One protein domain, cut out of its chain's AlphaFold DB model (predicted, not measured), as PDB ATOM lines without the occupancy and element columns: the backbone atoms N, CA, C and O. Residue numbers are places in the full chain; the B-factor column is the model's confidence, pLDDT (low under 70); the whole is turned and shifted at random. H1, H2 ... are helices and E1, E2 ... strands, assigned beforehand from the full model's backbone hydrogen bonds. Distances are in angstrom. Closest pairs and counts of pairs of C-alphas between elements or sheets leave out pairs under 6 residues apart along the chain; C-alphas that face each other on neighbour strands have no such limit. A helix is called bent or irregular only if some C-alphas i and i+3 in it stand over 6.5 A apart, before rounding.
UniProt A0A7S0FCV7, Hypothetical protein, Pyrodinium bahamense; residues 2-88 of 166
ATOM      1  N   LEU A   2      -0.054 -45.342 -51.635       89.25
ATOM      2  CA  LEU A   2       0.527 -46.389 -50.804       89.25
ATOM      3  C   LEU A   2      -0.372 -46.617 -49.587       89.25
ATOM      4  O   LEU A   2      -1.012 -45.685 -49.102       89.25
ATOM      5  N   THR A   3      -0.418 -47.858 -49.120       92.44
ATOM      6  CA  THR A   3      -1.141 -48.235 -47.909       92.44
ATOM      7  C   THR A   3      -0.146 -48.324 -46.764       92.44
ATOM      8  O   THR A   3       0.848 -49.043 -46.876       92.44
ATOM      9  N   HIS A   4      -0.420 -47.642 -45.657       92.44
ATOM     10  CA  HIS A   4       0.229 -47.925 -44.382       92.44
ATOM     11  C   HIS A   4      -0.762 -48.579 -43.419       92.44
ATOM     12  O   HIS A   4      -1.909 -48.147 -43.307       92.44
ATOM     13  N   SER A   5      -0.280 -49.581 -42.692       91.12
ATOM     14  CA  SER A   5      -1.003 -50.284 -41.641       91.12
ATOM     15  C   SER A   5      -0.232 -50.193 -40.329       91.12
ATOM     16  O   SER A   5       0.990 -50.333 -40.289       91.12
ATOM     17  N   SER A   6      -0.939 -49.957 -39.229       87.31
ATOM     18  CA  SER A   6      -0.357 -49.986 -37.888       87.31
ATOM     19  C   SER A   6      -1.235 -50.821 -36.978       87.31
ATOM     20  O   SER A   6      -2.404 -50.487 -36.780       87.31
ATOM     21  N   ARG A   7      -0.657 -51.868 -36.379       86.06
ATOM     22  CA  ARG A   7      -1.348 -52.646 -35.351       86.06
ATOM     23  C   ARG A   7      -1.714 -51.754 -34.175       86.06
ATOM     24  O   ARG A   7      -0.924 -50.908 -33.749       86.06
ATOM     25  N   ASN A   8      -2.920 -51.952 -33.679       80.50
ATOM     26  CA  ASN A   8      -3.490 -51.223 -32.574       80.50
ATOM     27  C   ASN A   8      -4.259 -52.203 -31.668       80.50
ATOM     28  O   ASN A   8      -4.760 -53.225 -32.131       80.50
ATOM     29  N   VAL A   9      -4.293 -51.897 -30.372       84.75
ATOM     30  CA  VAL A   9      -4.873 -52.735 -29.309       84.75
ATOM     31  C   VAL A   9      -5.765 -51.924 -28.355       84.75
ATOM     32  O   VAL A   9      -6.003 -52.324 -27.218       84.75
ATOM     33  N   ILE A  10      -6.255 -50.755 -28.793       86.44
ATOM     34  CA  ILE A  10      -7.089 -49.856 -27.972       86.44
ATOM     35  C   ILE A  10      -8.540 -50.328 -27.825       86.44
ATOM     36  O   ILE A  10      -9.315 -49.660 -27.149       86.44
ATOM     37  N   TYR A  11      -8.936 -51.436 -28.452       87.06
ATOM     38  CA  TYR A  11     -10.276 -52.001 -28.307       87.06
ATOM     39  C   TYR A  11     -10.213 -53.406 -27.714       87.06
ATOM     40  O   TYR A  11      -9.291 -54.181 -27.978       87.06
ATOM     41  N   ALA A  12     -11.201 -53.739 -26.891       85.69
ATOM     42  CA  ALA A  12     -11.465 -55.106 -26.468       85.69
ATOM     43  C   ALA A  12     -12.146 -55.903 -27.595       85.69
ATOM     44  O   ALA A  12     -12.628 -55.338 -28.579       85.69
ATOM     45  N   LYS A  13     -12.212 -57.232 -27.451       84.75
ATOM     46  CA  LYS A  13     -12.887 -58.129 -28.416       84.75
ATOM     47  C   LYS A  13     -14.374 -57.832 -28.627       84.75
ATOM     48  O   LYS A  13     -14.910 -58.196 -29.666       84.75
ATOM     49  N   ASP A  14     -15.022 -57.184 -27.667       88.38
ATOM     50  CA  ASP A  14     -16.413 -56.724 -27.753       88.38
ATOM     51  C   ASP A  14     -16.556 -55.320 -28.378       88.38
ATOM     52  O   ASP A  14     -17.669 -54.819 -28.519       88.38
ATOM     53  N   GLY A  15     -15.445 -54.683 -28.767       85.56
ATOM     54  CA  GLY A  15     -15.409 -53.347 -29.360       85.56
ATOM     55  C   GLY A  15     -15.324 -52.195 -28.353       85.56
ATOM     56  O   GLY A  15     -15.253 -51.039 -28.771       85.56
ATOM     57  N   ALA A  16     -15.298 -52.462 -27.042       86.12
ATOM     58  CA  ALA A  16     -15.168 -51.408 -26.040       86.12
ATOM     59  C   ALA A  16     -13.781 -50.745 -26.090       86.12
ATOM     60  O   ALA A  16     -12.755 -51.424 -26.183       86.12
ATOM     61  N   TYR A  17     -13.739 -49.411 -26.008       86.44
ATOM     62  CA  TYR A  17     -12.483 -48.658 -25.935       86.44
ATOM     63  C   TYR A  17     -11.735 -48.944 -24.629       86.44
ATOM     64  O   TYR A  17     -12.330 -49.037 -23.554       86.44
ATOM     65  N   ARG A  18     -10.408 -49.017 -24.716       81.38
ATOM     66  CA  ARG A  18      -9.493 -49.280 -23.612       81.38
ATOM     67  C   ARG A  18      -8.362 -48.264 -23.602       81.38
ATOM     68  O   ARG A  18      -7.708 -48.037 -24.614       81.38
ATOM     69  N   MET A  19      -8.091 -47.702 -22.427       75.31
ATOM     70  CA  MET A  19      -6.943 -46.809 -22.236       75.31
ATOM     71  C   MET A  19      -5.617 -47.560 -22.077       75.31
ATOM     72  O   MET A  19      -4.579 -47.029 -22.457       75.31
ATOM     73  N   ASP A  20      -5.645 -48.772 -21.516       73.19
ATOM     74  CA  ASP A  20      -4.446 -49.583 -21.303       73.19
ATOM     75  C   ASP A  20      -4.283 -50.619 -22.422       73.19
ATOM     76  O   ASP A  20      -5.091 -51.546 -22.558       73.19
ATOM     77  N   SER A  21      -3.216 -50.470 -23.207       65.38
ATOM     78  CA  SER A  21      -2.828 -51.400 -24.270       65.38
ATOM     79  C   SER A  21      -2.336 -52.760 -23.757       65.38
ATOM     80  O   SER A  21      -2.279 -53.701 -24.542       65.38
ATOM     81  N   ALA A  22      -1.976 -52.887 -22.474       66.50
ATOM     82  CA  ALA A  22      -1.376 -54.092 -21.894       66.50
ATOM     83  C   ALA A  22      -2.374 -55.029 -21.183       66.50
ATOM     84  O   ALA A  22      -2.043 -56.183 -20.914       66.50
ATOM     85  N   ALA A  23      -3.598 -54.581 -20.881       64.75
ATOM     86  CA  ALA A  23      -4.575 -55.415 -20.174       64.75
ATOM     87  C   ALA A  23      -5.086 -56.616 -21.018       64.75
ATOM     88  O   ALA A  23      -5.131 -56.585 -22.253       64.75
ATOM     89  N   ALA A  24      -5.505 -57.699 -20.363       70.00
ATOM     90  CA  ALA A  24      -5.980 -58.910 -21.039       70.00
ATOM     91  C   ALA A  24      -7.242 -58.662 -21.896       70.00
ATOM     92  O   ALA A  24      -8.059 -57.799 -21.582       70.00
ATOM     93  N   GLY A  25      -7.413 -59.414 -22.990       75.44
ATOM     94  CA  GLY A  25      -8.624 -59.354 -23.829       75.44
ATOM     95  C   GLY A  25      -8.624 -58.286 -24.930       75.44
ATOM     96  O   GLY A  25      -9.699 -57.887 -25.381       75.44
ATOM     97  N   ALA A  26      -7.448 -57.815 -25.357       79.56
ATOM     98  CA  ALA A  26      -7.335 -56.901 -26.491       79.56
ATOM     99  C   ALA A  26      -7.777 -57.591 -27.792       79.56
ATOM    100  O   ALA A  26      -7.545 -58.789 -27.991       79.56
ATOM    101  N   ALA A  27      -8.435 -56.829 -28.658       81.75
ATOM    102  CA  ALA A  27      -8.619 -57.191 -30.050       81.75
ATOM    103  C   ALA A  27      -7.442 -56.635 -30.849       81.75
ATOM    104  O   ALA A  27      -7.193 -55.429 -30.826       81.75
ATOM    105  N   ASP A  28      -6.747 -57.507 -31.571       81.12
ATOM    106  CA  ASP A  28      -5.810 -57.056 -32.587       81.12
ATOM    107  C   ASP A  28      -6.606 -56.521 -33.773       81.12
ATOM    108  O   ASP A  28      -7.407 -57.232 -34.381       81.12
ATOM    109  N   PHE A  29      -6.366 -55.264 -34.120       84.75
ATOM    110  CA  PHE A  29      -6.824 -54.695 -35.377       84.75
ATOM    111  C   PHE A  29      -5.746 -53.774 -35.941       84.75
ATOM    112  O   PHE A  29      -4.823 -53.350 -35.241       84.75
ATOM    113  N   GLU A  30      -5.846 -53.469 -37.228       86.06
ATOM    114  CA  GLU A  30      -4.928 -52.546 -37.881       86.06
ATOM    115  C   GLU A  30      -5.661 -51.266 -38.254       86.06
ATOM    116  O   GLU A  30      -6.726 -51.290 -38.871       86.06
ATOM    117  N   LEU A  31      -5.068 -50.129 -37.894       87.69
ATOM    118  CA  LEU A  31      -5.410 -48.872 -38.536       87.69
ATOM    119  C   LEU A  31      -4.776 -48.895 -39.924       87.69
ATOM    120  O   LEU A  31      -3.549 -48.860 -40.033       87.69
ATOM    121  N   VAL A  32      -5.611 -48.956 -40.956       90.94
ATOM    122  CA  VAL A  32      -5.190 -49.001 -42.357       90.94
ATOM    123  C   VAL A  32      -5.536 -47.678 -43.021       90.94
ATOM    124  O   VAL A  32      -6.662 -47.196 -42.911       90.94
ATOM    125  N   HIS A  33      -4.570 -47.082 -43.710       90.50
ATOM    126  CA  HIS A  33      -4.754 -45.817 -44.405       90.50
ATOM    127  C   HIS A  33      -4.058 -45.845 -45.764       90.50
ATOM    128  O   HIS A  33      -2.862 -46.124 -45.844       90.50
ATOM    129  N   THR A  34      -4.799 -45.514 -46.820       92.31
ATOM    130  CA  THR A  34      -4.281 -45.405 -48.189       92.31
ATOM    131  C   THR A  34      -4.188 -43.941 -48.578       92.31
ATOM    132  O   THR A  34      -5.162 -43.202 -48.476       92.31
ATOM    133  N   HIS A  35      -3.006 -43.511 -49.006       92.31
ATOM    134  CA  HIS A  35      -2.720 -42.102 -49.252       92.31
ATOM    135  C   HIS A  35      -1.573 -41.931 -50.259       92.31
ATOM    136  O   HIS A  35      -0.829 -42.878 -50.539       92.31
ATOM    137  N   PRO A  36      -1.395 -40.749 -50.867       93.50
ATOM    138  CA  PRO A  36      -0.175 -40.461 -51.611       93.50
ATOM    139  C   PRO A  36       1.031 -40.350 -50.660       93.50
ATOM    140  O   PRO A  36       0.886 -40.002 -49.490       93.50
ATOM    141  N   VAL A  37       2.235 -40.651 -51.157       94.44
ATOM    142  CA  VAL A  37       3.484 -40.410 -50.400       94.44
ATOM    143  C   VAL A  37       3.758 -38.908 -50.291       94.44
ATOM    144  O   VAL A  37       4.221 -38.434 -49.260       94.44
ATOM    145  N   ILE A  38       3.431 -38.170 -51.353       96.50
ATOM    146  CA  ILE A  38       3.550 -36.717 -51.467       96.50
ATOM    147  C   ILE A  38       2.135 -36.166 -51.652       96.50
ATOM    148  O   ILE A  38       1.514 -36.390 -52.689       96.50
ATOM    149  N   GLU A  39       1.618 -35.502 -50.628       96.62
ATOM    150  CA  GLU A  39       0.294 -34.884 -50.606       96.62
ATOM    151  C   GLU A  39       0.424 -33.401 -50.966       96.62
ATOM    152  O   GLU A  39       1.275 -32.690 -50.415       96.62
ATOM    153  N   LEU A  40      -0.389 -32.965 -51.926       97.19
ATOM    154  CA  LEU A  40      -0.419 -31.592 -52.417       97.19
ATOM    155  C   LEU A  40      -1.741 -30.937 -52.016       97.19
ATOM    156  O   LEU A  40      -2.774 -31.607 -52.022       97.19
ATOM    157  N   ASP A  41      -1.700 -29.642 -51.721       96.12
ATOM    158  CA  ASP A  41      -2.903 -28.842 -51.512       96.12
ATOM    159  C   ASP A  41      -3.614 -28.506 -52.842       96.12
ATOM    160  O   ASP A  41      -3.204 -28.926 -53.929       96.12
ATOM    161  N   ALA A  42      -4.710 -27.747 -52.754       96.62
ATOM    162  CA  ALA A  42      -5.514 -27.351 -53.912       96.62
ATOM    163  C   ALA A  42      -4.744 -26.497 -54.939       96.62
ATOM    164  O   ALA A  42      -5.112 -26.493 -56.114       96.62
ATOM    165  N   ASP A  43      -3.673 -25.822 -54.514       97.12
ATOM    166  CA  ASP A  43      -2.817 -24.991 -55.364       97.12
ATOM    167  C   ASP A  43      -1.612 -25.782 -55.914       97.12
ATOM    168  O   ASP A  43      -0.761 -25.235 -56.621       97.12
ATOM    169  N   GLY A  44      -1.523 -27.082 -55.609       96.81
ATOM    170  CA  GLY A  44      -0.435 -27.959 -56.032       96.81
ATOM    171  C   GLY A  44       0.844 -27.808 -55.204       96.81
ATOM    172  O   GLY A  44       1.892 -28.325 -55.597       96.81
ATOM    173  N   CYS A  45       0.789 -27.117 -54.065       97.25
ATOM    174  CA  CYS A  45       1.926 -26.967 -53.166       97.25
ATOM    175  C   CYS A  45       2.042 -28.169 -52.222       97.25
ATOM    176  O   CYS A  45       1.053 -28.785 -51.836       97.25
ATOM    177  N   LEU A  46       3.274 -28.514 -51.831       96.56
ATOM    178  CA  LEU A  46       3.528 -29.624 -50.909       96.56
ATOM    179  C   LEU A  46       2.919 -29.348 -49.528       96.56
ATOM    180  O   LEU A  46       3.451 -28.527 -48.773       96.56
ATOM    181  N   GLU A  47       1.892 -30.113 -49.168       95.50
ATOM    182  CA  GLU A  47       1.241 -30.042 -47.863       95.50
ATOM    183  C   GLU A  47       1.883 -31.016 -46.869       95.50
ATOM    184  O   GLU A  47       2.213 -30.641 -45.736       95.50
ATOM    185  N   LYS A  48       2.089 -32.268 -47.294       96.12
ATOM    186  CA  LYS A  48       2.514 -33.345 -46.399       96.12
ATOM    187  C   LYS A  48       3.275 -34.451 -47.124       96.12
ATOM    188  O   LYS A  48       2.976 -34.814 -48.255       96.12
ATOM    189  N   VAL A  49       4.252 -35.024 -46.433       96.25
ATOM    190  CA  VAL A  49       4.970 -36.233 -46.834       96.25
ATOM    191  C   VAL A  49       4.588 -37.355 -45.877       96.25
ATOM    192  O   VAL A  49       4.655 -37.189 -44.658       96.25
ATOM    193  N   VAL A  50       4.187 -38.506 -46.413       94.31
ATOM    194  CA  VAL A  50       3.760 -39.662 -45.620       94.31
ATOM    195  C   VAL A  50       4.517 -40.907 -46.063       94.31
ATOM    196  O   VAL A  50       4.176 -41.539 -47.059       94.31
ATOM    197  N   GLN A  51       5.535 -41.275 -45.287       93.06
ATOM    198  CA  GLN A  51       6.437 -42.380 -45.602       93.06
ATOM    199  C   GLN A  51       6.806 -43.155 -44.332       93.06
ATOM    200  O   GLN A  51       7.291 -42.571 -43.365       93.06
ATOM    201  N   SER A  52       6.590 -44.474 -44.331       92.25
ATOM    202  CA  SER A  52       7.030 -45.373 -43.261       92.25
ATOM    203  C   SER A  52       7.136 -46.813 -43.769       92.25
ATOM    204  O   SER A  52       6.149 -47.540 -43.842       92.25
ATOM    205  N   GLU A  53       8.357 -47.253 -44.070       89.94
ATOM    206  CA  GLU A  53       8.595 -48.596 -44.617       89.94
ATOM    207  C   GLU A  53       8.168 -49.710 -43.643       89.94
ATOM    208  O   GLU A  53       7.574 -50.705 -44.049       89.94
ATOM    209  N   THR A  54       8.358 -49.508 -42.335       89.38
ATOM    210  CA  THR A  54       7.950 -50.470 -41.291       89.38
ATOM    211  C   THR A  54       6.439 -50.621 -41.139       89.38
ATOM    212  O   THR A  54       5.983 -51.581 -40.524       89.38
ATOM    213  N   LYS A  55       5.660 -49.682 -41.681       90.69
ATOM    214  CA  LYS A  55       4.196 -49.711 -41.677       90.69
ATOM    215  C   LYS A  55       3.628 -50.037 -43.051       90.69
ATOM    216  O   LYS A  55       2.426 -49.896 -43.238       90.69
ATOM    217  N   ARG A  56       4.449 -50.406 -44.040       90.50
ATOM    218  CA  ARG A  56       3.966 -50.637 -45.405       90.50
ATOM    219  C   ARG A  56       2.975 -51.802 -45.430       90.50
ATOM    220  O   ARG A  56       3.320 -52.932 -45.103       90.50
ATOM    221  N   GLY A  57       1.743 -51.497 -45.825       89.44
ATOM    222  CA  GLY A  57       0.674 -52.465 -46.036       89.44
ATOM    223  C   GLY A  57       0.635 -52.983 -47.473       89.44
ATOM    224  O   GLY A  57       1.496 -52.678 -48.303       89.44
ATOM    225  N   VAL A  58      -0.405 -53.761 -47.781       86.88
ATOM    226  CA  VAL A  58      -0.630 -54.294 -49.132       86.88
ATOM    227  C   VAL A  58      -0.942 -53.158 -50.110       86.88
ATOM    228  O   VAL A  58      -1.755 -52.272 -49.840       86.88
ATOM    229  N   CYS A  59      -0.288 -53.198 -51.268       82.56
ATOM    230  CA  CYS A  59      -0.466 -52.224 -52.333       82.56
ATOM    231  C   CYS A  59      -1.731 -52.538 -53.150       82.56
ATOM    232  O   CYS A  59      -1.824 -53.602 -53.754       82.56
ATOM    233  N   ALA A  60      -2.684 -51.605 -53.194       87.56
ATOM    234  CA  ALA A  60      -3.927 -51.727 -53.965       87.56
ATOM    235  C   ALA A  60      -3.862 -50.973 -55.310       87.56
ATOM    236  O   ALA A  60      -4.830 -50.340 -55.729       87.56
ATOM    237  N   LEU A  61      -2.695 -50.964 -55.961       89.88
ATOM    238  CA  LEU A  61      -2.509 -50.294 -57.250       89.88
ATOM    239  C   LEU A  61      -2.996 -51.164 -58.418       89.88
ATOM    240  O   LEU A  61      -2.760 -52.372 -58.404       89.88
ATOM    241  N   PRO A  62      -3.601 -50.565 -59.464       93.38
ATOM    242  CA  PRO A  62      -3.855 -51.266 -60.716       93.38
ATOM    243  C   PRO A  62      -2.565 -51.845 -61.296       93.38
ATOM    244  O   PRO A  62      -1.535 -51.159 -61.316       93.38
ATOM    245  N   TYR A  63      -2.643 -53.072 -61.813       93.38
ATOM    246  CA  TYR A  63      -1.503 -53.815 -62.358       93.38
ATOM    247  C   TYR A  63      -0.681 -52.980 -63.353       93.38
ATOM    248  O   TYR A  63       0.523 -52.808 -63.171       93.38
ATOM    249  N   ASP A  64      -1.350 -52.331 -64.308       97.00
ATOM    250  CA  ASP A  64      -0.707 -51.546 -65.371       97.00
ATOM    251  C   ASP A  64       0.034 -50.293 -64.868       97.00
ATOM    252  O   ASP A  64       0.839 -49.693 -65.582       97.00
ATOM    253  N   THR A  65      -0.227 -49.868 -63.629       94.75
ATOM    254  CA  THR A  65       0.423 -48.698 -63.013       94.75
ATOM    255  C   THR A  65       1.534 -49.068 -62.039       94.75
ATOM    256  O   THR A  65       2.342 -48.205 -61.685       94.75
ATOM    257  N   TYR A  66       1.592 -50.333 -61.616       93.06
ATOM    258  CA  TYR A  66       2.448 -50.791 -60.527       93.06
ATOM    259  C   TYR A  66       3.932 -50.544 -60.811       93.06
ATOM    260  O   TYR A  66       4.603 -49.903 -60.007       93.06
ATOM    261  N   GLU A  67       4.432 -50.962 -61.975       95.62
ATOM    262  CA  GLU A  67       5.854 -50.819 -62.325       95.62
ATOM    263  C   GLU A  67       6.301 -49.353 -62.342       95.62
ATOM    264  O   GLU A  67       7.324 -48.987 -61.761       95.62
ATOM    265  N   ARG A  68       5.485 -48.473 -62.937       96.38
ATOM    266  CA  ARG A  68       5.763 -47.030 -62.975       96.38
ATOM    267  C   ARG A  68       5.759 -46.421 -61.578       96.38
ATOM    268  O   ARG A  68       6.619 -45.598 -61.268       96.38
ATOM    269  N   PHE A  69       4.806 -46.822 -60.739       94.38
ATOM    270  CA  PHE A  69       4.755 -46.377 -59.352       94.38
ATOM    271  C   PHE A  69       5.981 -46.853 -58.571       94.38
ATOM    272  O   PHE A  69       6.601 -46.053 -57.878       94.38
ATOM    273  N   MET A  70       6.363 -48.123 -58.704       93.69
ATOM    274  CA  MET A  70       7.507 -48.682 -57.992       93.69
ATOM    275  C   MET A  70       8.829 -48.062 -58.440       93.69
ATOM    276  O   MET A  70       9.692 -47.835 -57.598       93.69
ATOM    277  N   ALA A  71       8.983 -47.719 -59.722       97.00
ATOM    278  CA  ALA A  71      10.139 -46.963 -60.200       97.00
ATOM    279  C   ALA A  71      10.235 -45.580 -59.526       97.00
ATOM    280  O   ALA A  71      11.296 -45.210 -59.025       97.00
ATOM    281  N   ALA A  72       9.119 -44.846 -59.446       96.56
ATOM    282  CA  ALA A  72       9.070 -43.554 -58.759       96.56
ATOM    283  C   ALA A  72       9.291 -43.685 -57.242       96.56
ATOM    284  O   ALA A  72       9.989 -42.869 -56.645       96.56
ATOM    285  N   TYR A  73       8.727 -44.724 -56.621       94.44
ATOM    286  CA  TYR A  73       8.886 -44.997 -55.196       94.44
ATOM    287  C   TYR A  73      10.336 -45.332 -54.839       94.44
ATOM    288  O   TYR A  73      10.841 -44.787 -53.865       94.44
ATOM    289  N   ARG A  74      11.022 -46.157 -55.645       95.31
ATOM    290  CA  ARG A  74      12.453 -46.454 -55.456       95.31
ATOM    291  C   ARG A  74      13.302 -45.195 -55.553       95.31
ATOM    292  O   ARG A  74      14.089 -44.926 -54.659       95.31
ATOM    293  N   LEU A  75      13.074 -44.375 -56.582       97.12
ATOM    294  CA  LEU A  75      13.770 -43.095 -56.709       97.12
ATOM    295  C   LEU A  75      13.551 -42.209 -55.474       97.12
ATOM    296  O   LEU A  75      14.494 -41.602 -54.976       97.12
ATOM    297  N   TRP A  76      12.319 -42.138 -54.970       95.69
ATOM    298  CA  TRP A  76      12.005 -41.398 -53.751       95.69
ATOM    299  C   TRP A  76      12.750 -41.942 -52.526       95.69
ATOM    300  O   TRP A  76      13.365 -41.158 -51.806       95.69
ATOM    301  N   THR A  77      12.719 -43.258 -52.292       94.44
ATOM    302  CA  THR A  77      13.410 -43.869 -51.146       94.44
ATOM    303  C   THR A  77      14.923 -43.692 -51.236       94.44
ATOM    304  O   THR A  77      15.554 -43.378 -50.235       94.44
ATOM    305  N   ASP A  78      15.490 -43.783 -52.438       95.88
ATOM    306  CA  ASP A  78      16.917 -43.561 -52.658       95.88
ATOM    307  C   ASP A  78      17.291 -42.095 -52.402       95.88
ATOM    308  O   ASP A  78      18.328 -41.810 -51.808       95.88
ATOM    309  N   LEU A  79      16.440 -41.146 -52.820       96.00
ATOM    310  CA  LEU A  79      16.646 -39.713 -52.596       96.00
ATOM    311  C   LEU A  79      16.644 -39.354 -51.109       96.00
ATOM    312  O   LEU A  79      17.524 -38.617 -50.674       96.00
ATOM    313  N   VAL A  80      15.686 -39.856 -50.321       94.56
ATOM    314  CA  VAL A  80      15.581 -39.487 -48.894       94.56
ATOM    315  C   VAL A  80      16.747 -40.003 -48.048       94.56
ATOM    316  O   VAL A  80      16.971 -39.488 -46.954       94.56
ATOM    317  N   GLU A  81      17.502 -40.979 -48.551       92.44
ATOM    318  CA  GLU A  81      18.697 -41.516 -47.897       92.44
ATOM    319  C   GLU A  81      20.002 -40.839 -48.355       92.44
ATOM    320  O   GLU A  81      21.063 -41.106 -47.784       92.44
ATOM    321  N   GLN A  82      19.965 -39.938 -49.348       96.81
ATOM    322  CA  GLN A  82      21.193 -39.302 -49.834       96.81
ATOM    323  C   GLN A  82      21.823 -38.404 -48.757       96.81
ATOM    324  O   GLN A  82      21.119 -37.586 -48.154       96.81
ATOM    325  N   PRO A  83      23.154 -38.466 -48.551       95.94
ATOM    326  CA  PRO A  83      23.823 -37.756 -47.463       95.94
ATOM    327  C   PRO A  83      23.555 -36.249 -47.418       95.94
ATOM    328  O   PRO A  83      23.491 -35.686 -46.329       95.94
ATOM    329  N   GLN A  84      23.356 -35.584 -48.563       97.12
ATOM    330  CA  GLN A  84      23.079 -34.144 -48.574       97.12
ATOM    331  C   GLN A  84      21.693 -33.759 -48.027       97.12
ATOM    332  O   GLN A  84      21.468 -32.588 -47.727       97.12
ATOM    333  N   PHE A  85      20.765 -34.712 -47.898       95.50
ATOM    334  CA  PHE A  85      19.430 -34.495 -47.330       95.50
ATOM    335  C   PHE A  85      19.298 -35.018 -45.893       95.50
ATOM    336  O   PHE A  85      18.259 -34.824 -45.261       95.50
ATOM    337  N   VAL A  86      20.346 -35.650 -45.352       95.38
ATOM    338  CA  VAL A  86      20.339 -36.272 -44.025       95.38
ATOM    339  C   VAL A  86      21.114 -35.413 -43.029       95.38
ATOM    340  O   VAL A  86      22.302 -35.148 -43.194       95.38
ATOM    341  N   CYS A  87      20.452 -35.021 -41.940       94.56
ATOM    342  CA  CYS A  87      21.094 -34.362 -40.806       94.56
ATOM    343  C   CYS A  87      21.269 -35.357 -39.656       94.56
ATOM    344  O   CYS A  87      20.293 -35.794 -39.046       94.56
ATOM    345  N   ASN A  88      22.521 -35.695 -39.351       94.69
ATOM    346  CA  ASN A  88      22.868 -36.556 -38.226       94.69
ATOM    347  C   ASN A  88      23.221 -35.709 -37.004       94.69
ATOM    348  O   ASN A  88      24.029 -34.786 -37.094       94.69
TER     349      ASN A  88
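AT A GLANCE: This is residues 2 to 88 of the 166 residues of the protein "Hypothetical protein" of Pyrodinium bahamense (UniProt A0A7S0FCV7). Picture a loose, open frame: a long two-stranded hairpin, E1 and E2, with a big loop of residues 9 to 28 at one end, and beyond its other end a small hairpin, E3 and E4, and one long helix, H1, set crosswise to E1 and E2. Two stretches stick out: residues 62 to 68, of which 63 to 68 belong to H1, and residues 78 to 88, of which 78 to 80 belong to H1. The 87 printed residues hold four named strands, then one named helix, in two antiparallel two-stranded sheets; the class is mixed, with under half of the residues in named elements. The radius of gyration of the C-alphas is 17.5 A, and the spans are 46 by 39 by 26 A.

HOW THE PARTS SIT: Start with E1, residues 2 to 8, and look across to E2, residues 29 to 35: they form an antiparallel hairpin at 158 degrees, with N 4 and O 33 within hydrogen-bond range at 2.9 A. E2 runs on into E3, residues 38 to 40, at 60 degrees, and the two meet only through their link. E3 forms an antiparallel hairpin with E4, residues 46 to 49, at 153 degrees; look for N 39 and O 48 at 2.8 A. H1, residues 63 to 80, is apart from E1, E2 and E3; 12 of its 14 O i to N i+4 pairs are within range.

IN THESE COORDINATES: Find C-alpha 2 at (0.527, -46.389, -50.804), where E1 begins its 19.3 A; E2 covers 19.2 A. H1 runs 26.0 A to C-alpha 80 at (15.581, -39.487, -48.894), and is irregular: C-alphas 64 and 67 are 7.3 A apart.

THE WHOLE: The farthest C-alphas, those of Asp 14 and Gln 84, are 50.0 A apart. The printed part has no cut. The links E1 to E2 and E4 to H1 are long. Look for pLDDT under 70 at residues 21 to 23.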